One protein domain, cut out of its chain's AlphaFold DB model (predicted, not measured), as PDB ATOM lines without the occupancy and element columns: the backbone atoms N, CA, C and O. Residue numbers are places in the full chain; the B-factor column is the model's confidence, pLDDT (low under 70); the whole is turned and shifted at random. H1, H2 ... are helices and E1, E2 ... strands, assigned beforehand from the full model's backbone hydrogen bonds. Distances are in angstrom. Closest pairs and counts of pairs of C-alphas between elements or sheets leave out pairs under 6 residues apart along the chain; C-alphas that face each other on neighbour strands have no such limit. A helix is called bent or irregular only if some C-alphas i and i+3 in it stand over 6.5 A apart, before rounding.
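What this domain is: This is residues 3 to 102 of the 109 residues of an uncharacterized protein of Lachnospiraceae bacterium (UniProt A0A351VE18). One antiparallel sheet of five strands curls like part of a barrel and folds back on itself, so that E3 and E2 face E4 and E5, with the bent strand E1 as the hinge. The long helix H1 crosses over E4 and E5 with its later residues, while residues 3 to 13 stick out free; the short helix H2 is on the same face of the sheet. The printed part has 100 residues, with elements in the order H1, E1, E2, E3, E4, E5, H2 and the sheet in the order E3, E2, E1, E4, E5. The class is mixed, helices and strands. The whole is compact, with a radius of gyration of the C-alphas of 14.3 A and spans of 41 by 32 by 23 A.

Where its parts are: Find C-alpha 3 at (-13.158, -11.030, -48.184); from there H1, residues 3 to 24, runs 31.7 A to C-alpha 24 at (-35.701, 1.808, -29.921). Next comes E1, residues 27 to 37, 25.2 A long, which bends by 71 degrees at residue 31. E2 holds residues 49 to 56 and is 23.5 A long; E3 holds residues 62 to 66. Look then for E4, residues 82 to 88, 19.3 A long, and E5, residues 91 to 97. H2, residues 99 to 102, ends at C-alpha 102, (-47.080, -9.688, -41.884).

How they stand to each other: Begin with the strongly twisted sheet, where E1, E2 and E3 form a meander, each strand the antiparallel neighbour of the one before. With E4 they make a Greek key, in which E4 is the antiparallel neighbour of E1. The pairing is staggered: E1 pairs with E4 over residues 27 to 31 and with E2 over residues 31 to 37. Look for N 28 and O 85 at 2.9 A between E1 and E4, and N 50 and O 36 at 2.8 A in the hairpin of E1 and E2. In the hairpin of E2 and E3, N 63 and O 55 are 2.8 A apart; in that of E4 and E5, N 86 and O 96 are 2.8 A apart. Across the fold, the closest C-alphas of E3 and E5 are those of Thr 66 and Val 97, 7.0 A apart. H1 is on the sheet at a height of 8.9 A, over E4 and E5; it runs across the strands, at 76 degrees to E4 on the local plane. Its closest C-alphas to E5 are those of Cys 18 and Tyr 96, 5.9 A apart. H2 is on the same face, at a height of 7.4 A, only just over none of the strands, with 2 of its C-alphas falling on E4. H1 and H2 are apart. In H1 every O i to N i+4 pair is within hydrogen-bond range; H2 is too short for such a pair.

The domain as a whole: The two C-alphas farthest apart are those of Asn 44 and Gly 59, at 42.8 A. The printed part has no cut. The long links are E1 to E2, 11 residues, and E3 to E4, 15 residues. The mean pLDDT of the printed part is 87.2, and residues 3, 4 and 23 are under 70.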
ATOM      1  N   VAL A   3     -11.792 -11.334 -47.724       61.38
ATOM      2  CA  VAL A   3     -13.158 -11.030 -48.184       61.38
ATOM      3  C   VAL A   3     -14.221 -11.702 -47.302       61.38
ATOM      4  O   VAL A   3     -15.227 -11.082 -46.970       61.38
ATOM      5  N   GLY A   4     -13.972 -12.936 -46.842       68.88
ATOM      6  CA  GLY A   4     -14.884 -13.645 -45.934       68.88
ATOM      7  C   GLY A   4     -15.021 -12.974 -44.562       68.88
ATOM      8  O   GLY A   4     -16.117 -12.928 -44.008       68.88
ATOM      9  N   LEU A   5     -13.934 -12.386 -44.047       73.94
ATOM     10  CA  LEU A   5     -13.937 -11.670 -42.770       73.94
ATOM     11  C   LEU A   5     -14.716 -10.350 -42.882       73.94
ATOM     12  O   LEU A   5     -15.528 -10.031 -42.017       73.94
ATOM     13  N   ILE A   6     -14.528  -9.622 -43.987       76.88
ATOM     14  CA  ILE A   6     -15.254  -8.377 -44.281       76.88
ATOM     15  C   ILE A   6     -16.760  -8.652 -44.411       76.88
ATOM     16  O   ILE A   6     -17.568  -7.950 -43.803       76.88
ATOM     17  N   PHE A   7     -17.151  -9.709 -45.131       75.38
ATOM     18  CA  PHE A   7     -18.555 -10.119 -45.257       75.38
ATOM     19  C   PHE A   7     -19.192 -10.446 -43.897       75.38
ATOM     20  O   PHE A   7     -20.322 -10.032 -43.618       75.38
ATOM     21  N   LEU A   8     -18.452 -11.142 -43.027       76.75
ATOM     22  CA  LEU A   8     -18.904 -11.470 -41.677       76.75
ATOM     23  C   LEU A   8     -19.119 -10.206 -40.829       76.75
ATOM     24  O   LEU A   8     -20.163 -10.068 -40.189       76.75
ATOM     25  N   ILE A   9     -18.187  -9.251 -40.878       78.62
ATOM     26  CA  ILE A   9     -18.297  -7.975 -40.156       78.62
ATOM     27  C   ILE A   9     -19.534  -7.188 -40.620       78.62
ATOM     28  O   ILE A   9     -20.291  -6.688 -39.786       78.62
ATOM     29  N   VAL A  10     -19.801  -7.119 -41.930       75.75
ATOM     30  CA  VAL A  10     -20.993  -6.440 -42.474       75.75
ATOM     31  C   VAL A  10     -22.286  -7.102 -41.986       75.75
ATOM     32  O   VAL A  10     -23.210  -6.407 -41.557       75.75
ATOM     33  N   LYS A  11     -22.350  -8.441 -41.983       78.06
ATOM     34  CA  LYS A  11     -23.496  -9.200 -41.449       78.06
ATOM     35  C   LYS A  11     -23.741  -8.901 -39.969       78.06
ATOM     36  O   LYS A  11     -24.887  -8.667 -39.585       78.06
ATOM     37  N   ILE A  12     -22.681  -8.877 -39.157       80.12
ATOM     38  CA  ILE A  12     -22.764  -8.576 -37.720       80.12
ATOM     39  C   ILE A  12     -23.275  -7.150 -37.504       80.12
ATOM     40  O   ILE A  12     -24.226  -6.959 -36.748       80.12
ATOM     41  N   LYS A  13     -22.716  -6.154 -38.206       79.69
ATOM     42  CA  LYS A  13     -23.171  -4.758 -38.104       79.69
ATOM     43  C   LYS A  13     -24.638  -4.602 -38.496       79.69
ATOM     44  O   LYS A  13     -25.377  -3.941 -37.775       79.69
ATOM     45  N   LYS A  14     -25.076  -5.247 -39.584       75.38
ATOM     46  CA  LYS A  14     -26.479  -5.210 -40.022       75.38
ATOM     47  C   LYS A  14     -27.408  -5.808 -38.963       75.38
ATOM     48  O   LYS A  14     -28.434  -5.212 -38.661       75.38
ATOM     49  N   LYS A  15     -27.019  -6.930 -38.349       76.06
ATOM     50  CA  LYS A  15     -27.781  -7.553 -37.257       76.06
ATOM     51  C   LYS A  15     -27.848  -6.663 -36.012       76.06
ATOM     52  O   LYS A  15     -28.919  -6.516 -35.438       76.06
ATOM     53  N   LEU A  16     -26.733  -6.048 -35.613       77.75
ATOM     54  CA  LEU A  16     -26.699  -5.125 -34.473       77.75
ATOM     55  C   LEU A  16     -27.562  -3.887 -34.722       77.75
ATOM     56  O   LEU A  16     -28.277  -3.470 -33.818       77.75
ATOM     57  N   LEU A  17     -27.527  -3.336 -35.939       78.12
ATOM     58  CA  LEU A  17     -28.397  -2.233 -36.334       78.12
ATOM     59  C   LEU A  17     -29.871  -2.637 -36.233       78.12
ATOM     60  O   LEU A  17     -30.626  -1.954 -35.557       78.12
ATOM     61  N   CYS A  18     -30.260  -3.773 -36.823       73.94
ATOM     62  CA  CYS A  18     -31.640  -4.267 -36.746       73.94
ATOM     63  C   CYS A  18     -32.088  -4.435 -35.287       73.94
ATOM     64  O   CYS A  18     -33.139  -3.937 -34.911       73.94
ATOM     65  N   ASN A  19     -31.260  -5.058 -34.441       74.38
ATOM     66  CA  ASN A  19     -31.576  -5.228 -33.023       74.38
ATOM     67  C   ASN A  19     -31.733  -3.883 -32.295       74.38
ATOM     68  O   ASN A  19     -32.641  -3.735 -31.488       74.38
ATOM     69  N   ARG A  20     -30.873  -2.895 -32.579       74.12
ATOM     70  CA  ARG A  20     -30.982  -1.550 -31.990       74.12
ATOM     71  C   ARG A  20     -32.256  -0.833 -32.425       74.12
ATOM     72  O   ARG A  20     -32.906  -0.226 -31.583       74.12
ATOM     73  N   LEU A  21     -32.610  -0.928 -33.705       76.19
ATOM     74  CA  LEU A  21     -33.828  -0.346 -34.271       76.19
ATOM     75  C   LEU A  21     -35.093  -0.979 -33.680       76.19
ATOM     76  O   LEU A  21     -36.027  -0.275 -33.313       76.19
ATOM     77  N   LEU A  22     -35.099  -2.301 -33.509       72.69
ATOM     78  CA  LEU A  22     -36.193  -3.007 -32.845       72.69
ATOM     79  C   LEU A  22     -36.314  -2.606 -31.363       72.69
ATOM     80  O   LEU A  22     -37.422  -2.440 -30.866       72.69
ATOM     81  N   CYS A  23     -35.188  -2.409 -30.664       68.44
ATOM     82  CA  CYS A  23     -35.183  -1.971 -29.264       68.44
ATOM     83  C   CYS A  23     -35.569  -0.497 -29.066       68.44
ATOM     84  O   CYS A  23     -36.097  -0.173 -28.006       68.44
ATOM     85  N   SER A  24     -35.299   0.395 -30.030       73.44
ATOM     86  CA  SER A  24     -35.701   1.808 -29.921       73.44
ATOM     87  C   SER A  24     -37.217   1.982 -30.017       73.44
ATOM     88  O   SER A  24     -37.750   2.947 -29.479       73.44
ATOM     89  N   GLY A  25     -37.907   1.051 -30.688       72.00
ATOM     90  CA  GLY A  25     -39.362   1.041 -30.821       72.00
ATOM     91  C   GLY A  25     -39.922   2.087 -31.789       72.00
ATOM     92  O   GLY A  25     -41.131   2.114 -31.998       72.00
ATOM     93  N   ASN A  26     -39.075   2.914 -32.410       84.88
ATOM     94  CA  ASN A  26     -39.507   3.913 -33.384       84.88
ATOM     95  C   ASN A  26     -39.727   3.251 -34.746       84.88
ATOM     96  O   ASN A  26     -38.774   2.867 -35.429       84.88
ATOM     97  N   TYR A  27     -40.993   3.131 -35.137       91.12
ATOM     98  CA  TYR A  27     -41.389   2.626 -36.441       91.12
ATOM     99  C   TYR A  27     -42.360   3.576 -37.131       91.12
ATOM    100  O   TYR A  27     -43.118   4.310 -36.498       91.12
ATOM    101  N   ILE A  28     -42.351   3.506 -38.453       93.44
ATOM    102  CA  ILE A  28     -43.351   4.100 -39.331       93.44
ATOM    103  C   ILE A  28     -44.147   2.980 -40.000       93.44
ATOM    104  O   ILE A  28     -43.650   1.865 -40.179       93.44
ATOM    105  N   MET A  29     -45.390   3.275 -40.362       95.00
ATOM    106  CA  MET A  29     -46.206   2.375 -41.171       95.00
ATOM    107  C   MET A  29     -45.984   2.723 -42.641       95.00
ATOM    108  O   MET A  29     -46.287   3.840 -43.057       95.00
ATOM    109  N   ALA A  30     -45.441   1.781 -43.410       96.50
ATOM    110  CA  ALA A  30     -45.240   1.921 -44.847       96.50
ATOM    111  C   ALA A  30     -46.210   1.008 -45.605       96.50
ATOM    112  O   ALA A  30     -46.485  -0.114 -45.177       96.50
ATOM    113  N   GLU A  31     -46.719   1.485 -46.733       97.12
ATOM    114  CA  GLU A  31     -47.588   0.718 -47.624       97.12
ATOM    115  C   GLU A  31     -46.745  -0.184 -48.525       97.12
ATOM    116  O   GLU A  31     -45.738   0.245 -49.086       97.12
ATOM    117  N   ILE A  32     -47.135  -1.443 -48.677       95.69
ATOM    118  CA  ILE A  32     -46.476  -2.380 -49.581       95.69
ATOM    119  C   ILE A  32     -46.821  -1.987 -51.010       95.69
ATOM    120  O   ILE A  32     -47.987  -1.950 -51.387       95.69
ATOM    121  N   SER A  33     -45.795  -1.717 -51.811       94.50
ATOM    122  CA  SER A  33     -45.977  -1.303 -53.197       94.50
ATOM    123  C   SER A  33     -45.777  -2.448 -54.176       94.50
ATOM    124  O   SER A  33     -46.514  -2.523 -55.153       94.50
ATOM    125  N   GLU A  34     -44.748  -3.275 -53.985       94.06
ATOM    126  CA  GLU A  34     -44.393  -4.305 -54.964       94.06
ATOM    127  C   GLU A  34     -43.585  -5.442 -54.329       94.06
ATOM    128  O   GLU A  34     -42.846  -5.254 -53.355       94.06
ATOM    129  N   VAL A  35     -43.714  -6.635 -54.907       94.12
ATOM    130  CA  VAL A  35     -42.851  -7.783 -54.627       94.12
ATOM    131  C   VAL A  35     -41.936  -7.985 -55.830       94.12
ATOM    132  O   VAL A  35     -42.381  -8.384 -56.900       94.12
ATOM    133  N   ASN A  36     -40.643  -7.737 -55.641       93.44
ATOM    134  CA  ASN A  36     -39.643  -7.768 -56.703       93.44
ATOM    135  C   ASN A  36     -38.660  -8.929 -56.525       93.44
ATOM    136  O   ASN A  36     -38.389  -9.390 -55.416       93.44
ATOM    137  N   VAL A  37     -38.087  -9.411 -57.629       90.88
ATOM    138  CA  VAL A  37     -36.973 -10.370 -57.596       90.88
ATOM    139  C   VAL A  37     -35.663  -9.592 -57.588       90.88
ATOM    140  O   VAL A  37     -35.391  -8.789 -58.478       90.88
ATOM    141  N   ASN A  38     -34.816  -9.840 -56.593       89.56
ATOM    142  CA  ASN A  38     -33.513  -9.200 -56.508       89.56
ATOM    143  C   ASN A  38     -32.498  -9.926 -57.405       89.56
ATOM    144  O   ASN A  38     -31.785 -10.821 -56.954       89.56
ATOM    145  N   TYR A  39     -32.413  -9.519 -58.674       84.69
ATOM    146  CA  TYR A  39     -31.483 -10.091 -59.658       84.69
ATOM    147  C   TYR A  39     -30.001  -9.810 -59.371       84.69
ATOM    148  O   TYR A  39     -29.141 -10.499 -59.913       84.69
ATOM    149  N   ASN A  40     -29.687  -8.854 -58.490       83.12
ATOM    150  CA  ASN A  40     -28.305  -8.560 -58.098       83.12
ATOM    151  C   ASN A  40     -27.731  -9.592 -57.117       83.12
ATOM    152  O   ASN A  40     -26.532  -9.584 -56.839       83.12
ATOM    153  N   VAL A  41     -28.575 -10.463 -56.555       80.44
ATOM    154  CA  VAL A  41     -28.167 -11.501 -55.611       80.44
ATOM    155  C   VAL A  41     -28.631 -12.846 -56.139       80.44
ATOM    156  O   VAL A  41     -29.819 -13.078 -56.317       80.44
ATOM    157  N   THR A  42     -27.701 -13.775 -56.314       82.19
ATOM    158  CA  THR A  42     -28.028 -15.151 -56.688       82.19
ATOM    159  C   THR A  42     -27.402 -16.103 -55.684       82.19
ATOM    160  O   THR A  42     -26.199 -16.061 -55.436       82.19
ATOM    161  N   VAL A  43     -28.222 -16.976 -55.099       77.06
ATOM    162  CA  VAL A  43     -27.779 -18.018 -54.166       77.06
ATOM    163  C   VAL A  43     -28.232 -19.359 -54.726       77.06
ATOM    164  O   VAL A  43     -29.421 -19.571 -54.941       77.06
ATOM    165  N   ASN A  44     -27.286 -20.262 -54.998       79.88
ATOM    166  CA  ASN A  44     -27.557 -21.571 -55.613       79.88
ATOM    167  C   ASN A  44     -28.390 -21.479 -56.909       79.88
ATOM    168  O   ASN A  44     -29.326 -22.249 -57.112       79.88
ATOM    169  N   GLY A  45     -28.089 -20.495 -57.764       81.00
ATOM    170  CA  GLY A  45     -28.799 -20.280 -59.030       81.00
ATOM    171  C   GLY A  45     -30.217 -19.717 -58.891       81.00
ATOM    172  O   GLY A  45     -30.933 -19.640 -59.884       81.00
ATOM    173  N   ARG A  46     -30.642 -19.322 -57.682       83.88
ATOM    174  CA  ARG A  46     -31.953 -18.712 -57.433       83.88
ATOM    175  C   ARG A  46     -31.791 -17.296 -56.895       83.88
ATOM    176  O   ARG A  46     -31.051 -17.072 -55.933       83.88
ATOM    177  N   SER A  47     -32.496 -16.354 -57.511       90.06
ATOM    178  CA  SER A  47     -32.581 -14.975 -57.032       90.06
ATOM    179  C   SER A  47     -33.693 -14.863 -55.984       90.06
ATOM    180  O   SER A  47     -34.779 -15.403 -56.202       90.06
ATOM    181  N   PRO A  48     -33.442 -14.230 -54.826       93.50
ATOM    182  CA  PRO A  48     -34.446 -14.088 -53.786       93.50
ATOM    183  C   PRO A  48     -35.462 -12.996 -54.136       93.50
ATOM    184  O   PRO A  48     -35.162 -12.058 -54.874       93.50
ATOM    185  N   TYR A  49     -36.638 -13.085 -53.529       94.06
ATOM    186  CA  TYR A  49     -37.647 -12.035 -53.534       94.06
ATOM    187  C   TYR A  49     -37.310 -10.963 -52.493       94.06
ATOM    188  O   TYR A  49     -36.678 -11.236 -51.468       94.06
ATOM    189  N   VAL A  50     -37.743  -9.740 -52.749       95.06
ATOM    190  CA  VAL A  50     -37.726  -8.606 -51.829       95.06
ATOM    191  C   VAL A  50     -39.074  -7.904 -51.910       95.06
ATOM    192  O   VAL A  50     -39.728  -7.919 -52.948       95.06
ATOM    193  N   VAL A  51     -39.499  -7.307 -50.806       95.75
ATOM    194  CA  VAL A  51     -40.740  -6.532 -50.746       95.75
ATOM    195  C   VAL A  51     -40.362  -5.067 -50.639       95.75
ATOM    196  O   VAL A  51     -39.590  -4.698 -49.749       95.75
ATOM    197  N   GLU A  52     -40.874  -4.253 -51.553       96.50
ATOM    198  CA  GLU A  52     -40.724  -2.804 -51.523       96.50
ATOM    199  C   GLU A  52     -41.960  -2.163 -50.910       96.50
ATOM    200  O   GLU A  52     -43.100  -2.485 -51.250       96.50
ATOM    201  N   CYS A  53     -41.722  -1.232 -49.996       96.38
ATOM    202  CA  CYS A  53     -42.761  -0.473 -49.327       96.38
ATOM    203  C   CYS A  53     -42.459   1.023 -49.393       96.38
ATOM    204  O   CYS A  53     -41.303   1.440 -49.481       96.38
ATOM    205  N   ARG A  54     -43.520   1.824 -49.412       96.94
ATOM    206  CA  ARG A  54     -43.496   3.268 -49.611       96.94
ATOM    207  C   ARG A  54     -44.072   3.965 -48.390       96.94
ATOM    208  O   ARG A  54     -45.086   3.552 -47.835       96.94
ATOM    209  N   TYR A  55     -43.422   5.045 -47.992       95.50
ATOM    210  CA  TYR A  55     -43.885   5.941 -46.944       95.50
ATOM    211  C   TYR A  55     -43.766   7.374 -47.439       95.50
ATOM    212  O   TYR A  55     -42.717   7.759 -47.950       95.50
ATOM    213  N   GLN A  56     -44.820   8.164 -47.280       95.00
ATOM    214  CA  GLN A  56     -44.787   9.589 -47.578       95.00
ATOM    215  C   GLN A  56     -44.662  10.371 -46.271       95.00
ATOM    216  O   GLN A  56     -45.476  10.198 -45.364       95.00
ATOM    217  N   ASP A  57     -43.638  11.219 -46.173       91.00
ATOM    218  CA  ASP A  57     -43.454  12.081 -45.007       91.00
ATOM    219  C   ASP A  57     -44.378  13.314 -45.046       91.00
ATOM    220  O   ASP A  57     -45.027  13.618 -46.052       91.00
ATOM    221  N   MET A  58     -44.426  14.064 -43.939       88.50
ATOM    222  CA  MET A  58     -45.216  15.302 -43.847       88.50
ATOM    223  C   MET A  58     -44.729  16.413 -44.794       88.50
ATOM    224  O   MET A  58     -45.479  17.343 -45.073       88.50
ATOM    225  N   GLY A  59     -43.490  16.326 -45.289       90.25
ATOM    226  CA  GLY A  59     -42.931  17.241 -46.284       90.25
ATOM    227  C   GLY A  59     -43.298  16.878 -47.727       90.25
ATOM    228  O   GLY A  59     -42.966  17.632 -48.638       90.25
ATOM    229  N   GLY A  60     -43.980  15.749 -47.943       90.94
ATOM    230  CA  GLY A  60     -44.361  15.248 -49.259       90.94
ATOM    231  C   GLY A  60     -43.288  14.411 -49.959       90.94
ATOM    232  O   GLY A  60     -43.490  14.036 -51.113       90.94
ATOM    233  N   ASN A  61     -42.172  14.083 -49.299       93.31
ATOM    234  CA  ASN A  61     -41.172  13.191 -49.882       93.31
ATOM    235  C   ASN A  61     -41.621  11.736 -49.744       93.31
ATOM    236  O   ASN A  61     -42.095  11.312 -48.688       93.31
ATOM    237  N   VAL A  62     -41.418  10.955 -50.805       94.19
ATOM    238  CA  VAL A  62     -41.691   9.516 -50.818       94.19
ATOM    239  C   VAL A  62     -40.400   8.752 -50.545       94.19
ATOM    240  O   VAL A  62     -39.430   8.847 -51.295       94.19
ATOM    241  N   HIS A  63     -40.414   7.960 -49.480       94.12
ATOM    242  CA  HIS A  63     -39.330   7.084 -49.058       94.12
ATOM    243  C   HIS A  63     -39.659   5.647 -49.456       94.12
ATOM    244  O   HIS A  63     -40.746   5.151 -49.154       94.12
ATOM    245  N   ILE A  64     -38.725   4.982 -50.139       95.56
ATOM    246  CA  ILE A  64     -38.854   3.580 -50.551       95.56
ATOM    247  C   ILE A  64     -37.929   2.731 -49.685       95.56
ATOM    248  O   ILE A  64     -36.724   2.986 -49.609       95.56
ATOM    249  N   PHE A  65     -38.490   1.703 -49.061       95.56
ATOM    250  CA  PHE A  65     -37.764   0.760 -48.222       95.56
ATOM    251  C   PHE A  65     -37.870  -0.646 -48.793       95.56
ATOM    252  O   PHE A  65     -38.944  -1.088 -49.202       95.56
ATOM    253  N   THR A  66     -36.758  -1.373 -48.762       95.12
ATOM    254  CA  THR A  66     -36.680  -2.744 -49.268       95.12
ATOM    255  C   THR A  66     -36.466  -3.715 -48.116       95.12
ATOM    256  O   THR A  66     -35.589  -3.530 -47.268       95.12
ATOM    257  N   SER A  67     -37.249  -4.788 -48.083       94.50
ATOM    258  CA  SER A  67     -37.127  -5.814 -47.053       94.50
ATOM    259  C   SER A  67     -35.859  -6.668 -47.194       94.50
ATOM    260  O   SER A  67     -35.048  -6.541 -48.119       94.50
ATOM    261  N   ARG A  68     -35.652  -7.567 -46.225       92.12
ATOM    262  CA  ARG A  68     -34.631  -8.616 -46.329       92.12
ATOM    263  C   ARG A  68     -34.949  -9.567 -47.490       92.12
ATOM    264  O   ARG A  68     -36.105  -9.775 -47.826       92.12
ATOM    265  N   CYS A  69     -33.926 -10.220 -48.041       91.69
ATOM    266  CA  CYS A  69     -34.119 -11.272 -49.040       91.69
ATOM    267  C   CYS A  69     -34.977 -12.425 -48.493       91.69
ATOM    268  O   CYS A  69     -34.675 -12.984 -47.430       91.69
ATOM    269  N   LEU A  70     -35.993 -12.806 -49.262       91.75
ATOM    270  CA  LEU A  70     -36.894 -13.925 -49.023       91.75
ATOM    271  C   LEU A  70     -36.656 -15.000 -50.086       91.75
ATOM    272  O   LEU A  70     -36.549 -14.714 -51.273       91.75
ATOM    273  N   TYR A  71     -36.562 -16.260 -49.665       90.19
ATOM    274  CA  TYR A  71     -36.279 -17.393 -50.562       90.19
ATOM    275  C   TYR A  71     -37.544 -18.163 -50.968       90.19
ATOM    276  O   TYR A  71     -37.486 -19.340 -51.315       90.19
ATOM    277  N   PHE A  72     -38.689 -17.492 -50.897       89.31
ATOM    278  CA  PHE A  72     -40.011 -17.946 -51.319       89.31
ATOM    279  C   PHE A  72     -40.779 -16.726 -51.842       89.31
ATOM    280  O   PHE A  72     -40.416 -15.606 -51.481       89.31
ATOM    281  N   ASN A  73     -41.814 -16.927 -52.665       91.06
ATOM    282  CA  ASN A  73     -42.678 -15.825 -53.092       91.06
ATOM    283  C   ASN A  73     -43.584 -15.401 -51.914       91.06
ATOM    284  O   ASN A  73     -44.422 -16.211 -51.506       91.06
ATOM    285  N   PRO A  74     -43.424 -14.188 -51.348       92.31
ATOM    286  CA  PRO A  74     -44.233 -13.737 -50.221       92.31
ATOM    287  C   PRO A  74     -45.623 -13.243 -50.621       92.31
ATOM    288  O   PRO A  74     -46.485 -13.194 -49.756       92.31
ATOM    289  N   GLU A  75     -45.847 -12.888 -51.889       91.19
ATOM    290  CA  GLU A  75     -47.057 -12.216 -52.377       91.19
ATOM    291  C   GLU A  75     -48.379 -12.876 -51.929       91.19
ATOM    292  O   GLU A  75     -49.200 -12.179 -51.337       91.19
ATOM    293  N   PRO A  76     -48.587 -14.206 -52.066       91.75
ATOM    294  CA  PRO A  76     -49.825 -14.846 -51.606       91.75
ATOM    295  C   PRO A  76     -49.928 -14.996 -50.079       91.75
ATOM    296  O   PRO A  76     -50.949 -15.458 -49.576       91.75
ATOM    297  N   LEU A  77     -48.862 -14.681 -49.339       92.19
ATOM    298  CA  LEU A  77     -48.759 -14.872 -47.891       92.19
ATOM    299  C   LEU A  77     -48.812 -13.554 -47.109       92.19
ATOM    300  O   LEU A  77     -48.819 -13.599 -45.880       92.19
ATOM    301  N   LEU A  78     -48.830 -12.403 -47.786       92.62
ATOM    302  CA  LEU A  78     -48.920 -11.099 -47.135       92.62
ATOM    303  C   LEU A  78     -50.296 -10.940 -46.476       92.62
ATOM    304  O   LEU A  78     -51.329 -10.976 -47.140       92.62
ATOM    305  N   GLN A  79     -50.308 -10.755 -45.157       92.56
ATOM    306  CA  GLN A  79     -51.544 -10.648 -44.368       92.56
ATOM    307  C   GLN A  79     -52.059  -9.209 -44.227       92.56
ATOM    308  O   GLN A  79     -53.177  -8.992 -43.764       92.56
ATOM    309  N   SER A  80     -51.244  -8.225 -44.597       92.62
ATOM    310  CA  SER A  80     -51.538  -6.800 -44.457       92.62
ATOM    311  C   SER A  80     -50.902  -6.027 -45.614       92.62
ATOM    312  O   SER A  80     -49.778  -6.356 -45.993       92.62
ATOM    313  N   PRO A  81     -51.565  -4.983 -46.145       93.31
ATOM    314  CA  PRO A  81     -50.972  -4.069 -47.120       93.31
ATOM    315  C   PRO A  81     -50.005  -3.067 -46.478       93.31
ATOM    316  O   PRO A  81     -49.315  -2.347 -47.188       93.31
ATOM    317  N   MET A  82     -49.952  -2.989 -45.145       95.25
ATOM    318  CA  MET A  82     -49.020  -2.128 -44.420       95.25
ATOM    319  C   MET A  82     -48.029  -2.946 -43.605       95.25
ATOM    320  O   MET A  82     -48.397  -3.957 -43.003       95.25
ATOM    321  N   VAL A  83     -46.791  -2.463 -43.538       95.56
ATOM    322  CA  VAL A  83     -45.682  -3.078 -42.806       95.56
ATOM    323  C   VAL A  83     -45.000  -2.052 -41.906       95.56
ATOM    324  O   VAL A  83     -44.890  -0.873 -42.254       95.56
ATOM    325  N   LYS A  84     -44.515  -2.500 -40.745       95.19
ATOM    326  CA  LYS A  84     -43.685  -1.664 -39.880       95.19
ATOM    327  C   LYS A  84     -42.285  -1.543 -40.459       95.19
ATOM    328  O   LYS A  84     -41.624  -2.541 -40.754       95.19
ATOM    329  N   VAL A  85     -41.814  -0.309 -40.566       95.06
ATOM    330  CA  VAL A  85     -40.429   0.000 -40.900       95.06
ATOM    331  C   VAL A  85     -39.815   0.721 -39.714       95.06
ATOM    332  O   VAL A  85     -40.191   1.842 -39.387       95.06
ATOM    333  N   TYR A  86     -38.880   0.057 -39.047       93.19
ATOM    334  CA  TYR A  86     -38.124   0.629 -37.943       93.19
ATOM    335  C   TYR A  86     -37.026   1.526 -38.498       93.19
ATOM    336  O   TYR A  86     -36.288   1.093 -39.385       93.19
ATOM    337  N   VAL A  87     -36.904   2.748 -37.983       89.94
ATOM    338  CA  VAL A  87     -35.978   3.775 -38.494       89.94
ATOM    339  C   VAL A  87     -35.165   4.406 -37.364       89.94
ATOM    340  O   VAL A  87     -35.603   4.475 -36.213       89.94
ATOM    341  N   GLU A  88     -33.945   4.849 -37.672       84.31
ATOM    342  CA  GLU A  88     -33.064   5.507 -36.700       84.31
ATOM    343  C   GLU A  88     -33.368   7.012 -36.618       84.31
ATOM    344  O   GLU A  88     -32.711   7.827 -37.266       84.31
ATOM    345  N   GLY A  89     -34.378   7.391 -35.827       79.88
ATOM    346  CA  GLY A  89     -34.814   8.792 -35.731       79.88
ATOM    347  C   GLY A  89     -35.261   9.320 -37.099       79.88
ATOM    348  O   GLY A  89     -36.015   8.642 -37.790       79.88
ATOM    349  N   ASP A  90     -34.745  10.479 -37.515       78.94
ATOM    350  CA  ASP A  90     -35.023  11.069 -38.839       78.94
ATOM    351  C   ASP A  90     -34.104  10.536 -39.959       78.94
ATOM    352  O   ASP A  90     -34.159  10.994 -41.104       78.94
ATOM    353  N   ASN A  91     -33.221   9.574 -39.666       81.94
ATOM    354  CA  ASN A  91     -32.313   9.004 -40.656       81.94
ATOM    355  C   ASN A  91     -32.901   7.748 -41.319       81.94
ATOM    356  O   ASN A  91     -32.598   6.613 -40.942       81.94
ATOM    357  N   TYR A  92     -33.648   7.955 -42.403       86.69
ATOM    358  CA  TYR A  92     -34.243   6.885 -43.213       86.69
ATOM    359  C   TYR A  92     -33.232   5.976 -43.935       86.69
ATOM    360  O   TYR A  92     -33.627   4.976 -44.526       86.69
ATOM    361  N   LYS A  93     -31.919   6.265 -43.894       86.25
ATOM    362  CA  LYS A  93     -30.893   5.364 -44.461       86.25
ATOM    363  C   LYS A  93     -30.664   4.123 -43.603       86.25
ATOM    364  O   LYS A  93     -30.250   3.089 -44.127       86.25
ATOM    365  N   HIS A  94     -30.901   4.221 -42.296       87.75
ATOM    366  CA  HIS A  94     -30.797   3.101 -41.370       87.75
ATOM    367  C   HIS A  94     -32.192   2.633 -40.994       87.75
ATOM    368  O   HIS A  94     -32.847   3.218 -40.135       87.75
ATOM    369  N   TYR A  95     -32.627   1.560 -41.648       91.88
ATOM    370  CA  TYR A  95     -33.965   1.033 -41.466       91.88
ATOM    371  C   TYR A  95     -33.998  -0.495 -41.426       91.88
ATOM    372  O   TYR A  95     -33.071  -1.185 -41.869       91.88
ATOM    373  N   TYR A  96     -35.102  -1.018 -40.906       93.19
ATOM    374  CA  TYR A  96     -35.443  -2.431 -40.923       93.19
ATOM    375  C   TYR A  96     -36.937  -2.601 -41.213       93.19
ATOM    376  O   TYR A  96     -37.773  -2.116 -40.457       93.19
ATOM    377  N   VAL A  97     -37.267  -3.291 -42.307       94.81
ATOM    378  CA  VAL A  97     -38.651  -3.642 -42.659       94.81
ATOM    379  C   VAL A  97     -39.008  -4.957 -41.972       94.81
ATOM    380  O   VAL A  97     -38.417  -5.995 -42.295       94.81
ATOM    381  N   ASP A  98     -39.971  -4.922 -41.055       93.31
ATOM    382  CA  ASP A  98     -40.394  -6.094 -40.290       93.31
ATOM    383  C   ASP A  98     -41.434  -6.919 -41.048       93.31
ATOM    384  O   ASP A  98     -42.624  -6.960 -40.737       93.31
ATOM    385  N   ILE A  99     -40.959  -7.565 -42.111       92.25
ATOM    386  CA  ILE A  99     -41.795  -8.400 -42.973       92.25
ATOM    387  C   ILE A  99     -42.320  -9.648 -42.248       92.25
ATOM    388  O   ILE A  99     -43.326 -10.219 -42.653       92.25
ATOM    389  N   ASP A 100     -41.649 -10.077 -41.180       90.75
ATOM    390  CA  ASP A 100     -42.004 -11.289 -40.445       90.75
ATOM    391  C   ASP A 100     -43.311 -11.126 -39.649       90.75
ATOM    392  O   ASP A 100     -43.991 -12.119 -39.403       90.75
ATOM    393  N   GLU A 101     -43.704  -9.893 -39.301       88.88
ATOM    394  CA  GLU A 101     -44.989  -9.609 -38.643       88.88
ATOM    395  C   GLU A 101     -46.191  -9.816 -39.577       88.88
ATOM    396  O   GLU A 101     -47.267 -10.201 -39.124       88.88
ATOM    397  N   ILE A 102     -46.008  -9.593 -40.880       91.25
ATOM    398  CA  ILE A 102     -47.080  -9.688 -41.884       91.25
ATOM    399  C   ILE A 102     -47.045 -10.988 -42.693       91.25
ATOM    400  O   ILE A 102     -47.791 -11.138 -43.662       91.25
TER     401      ILE A 102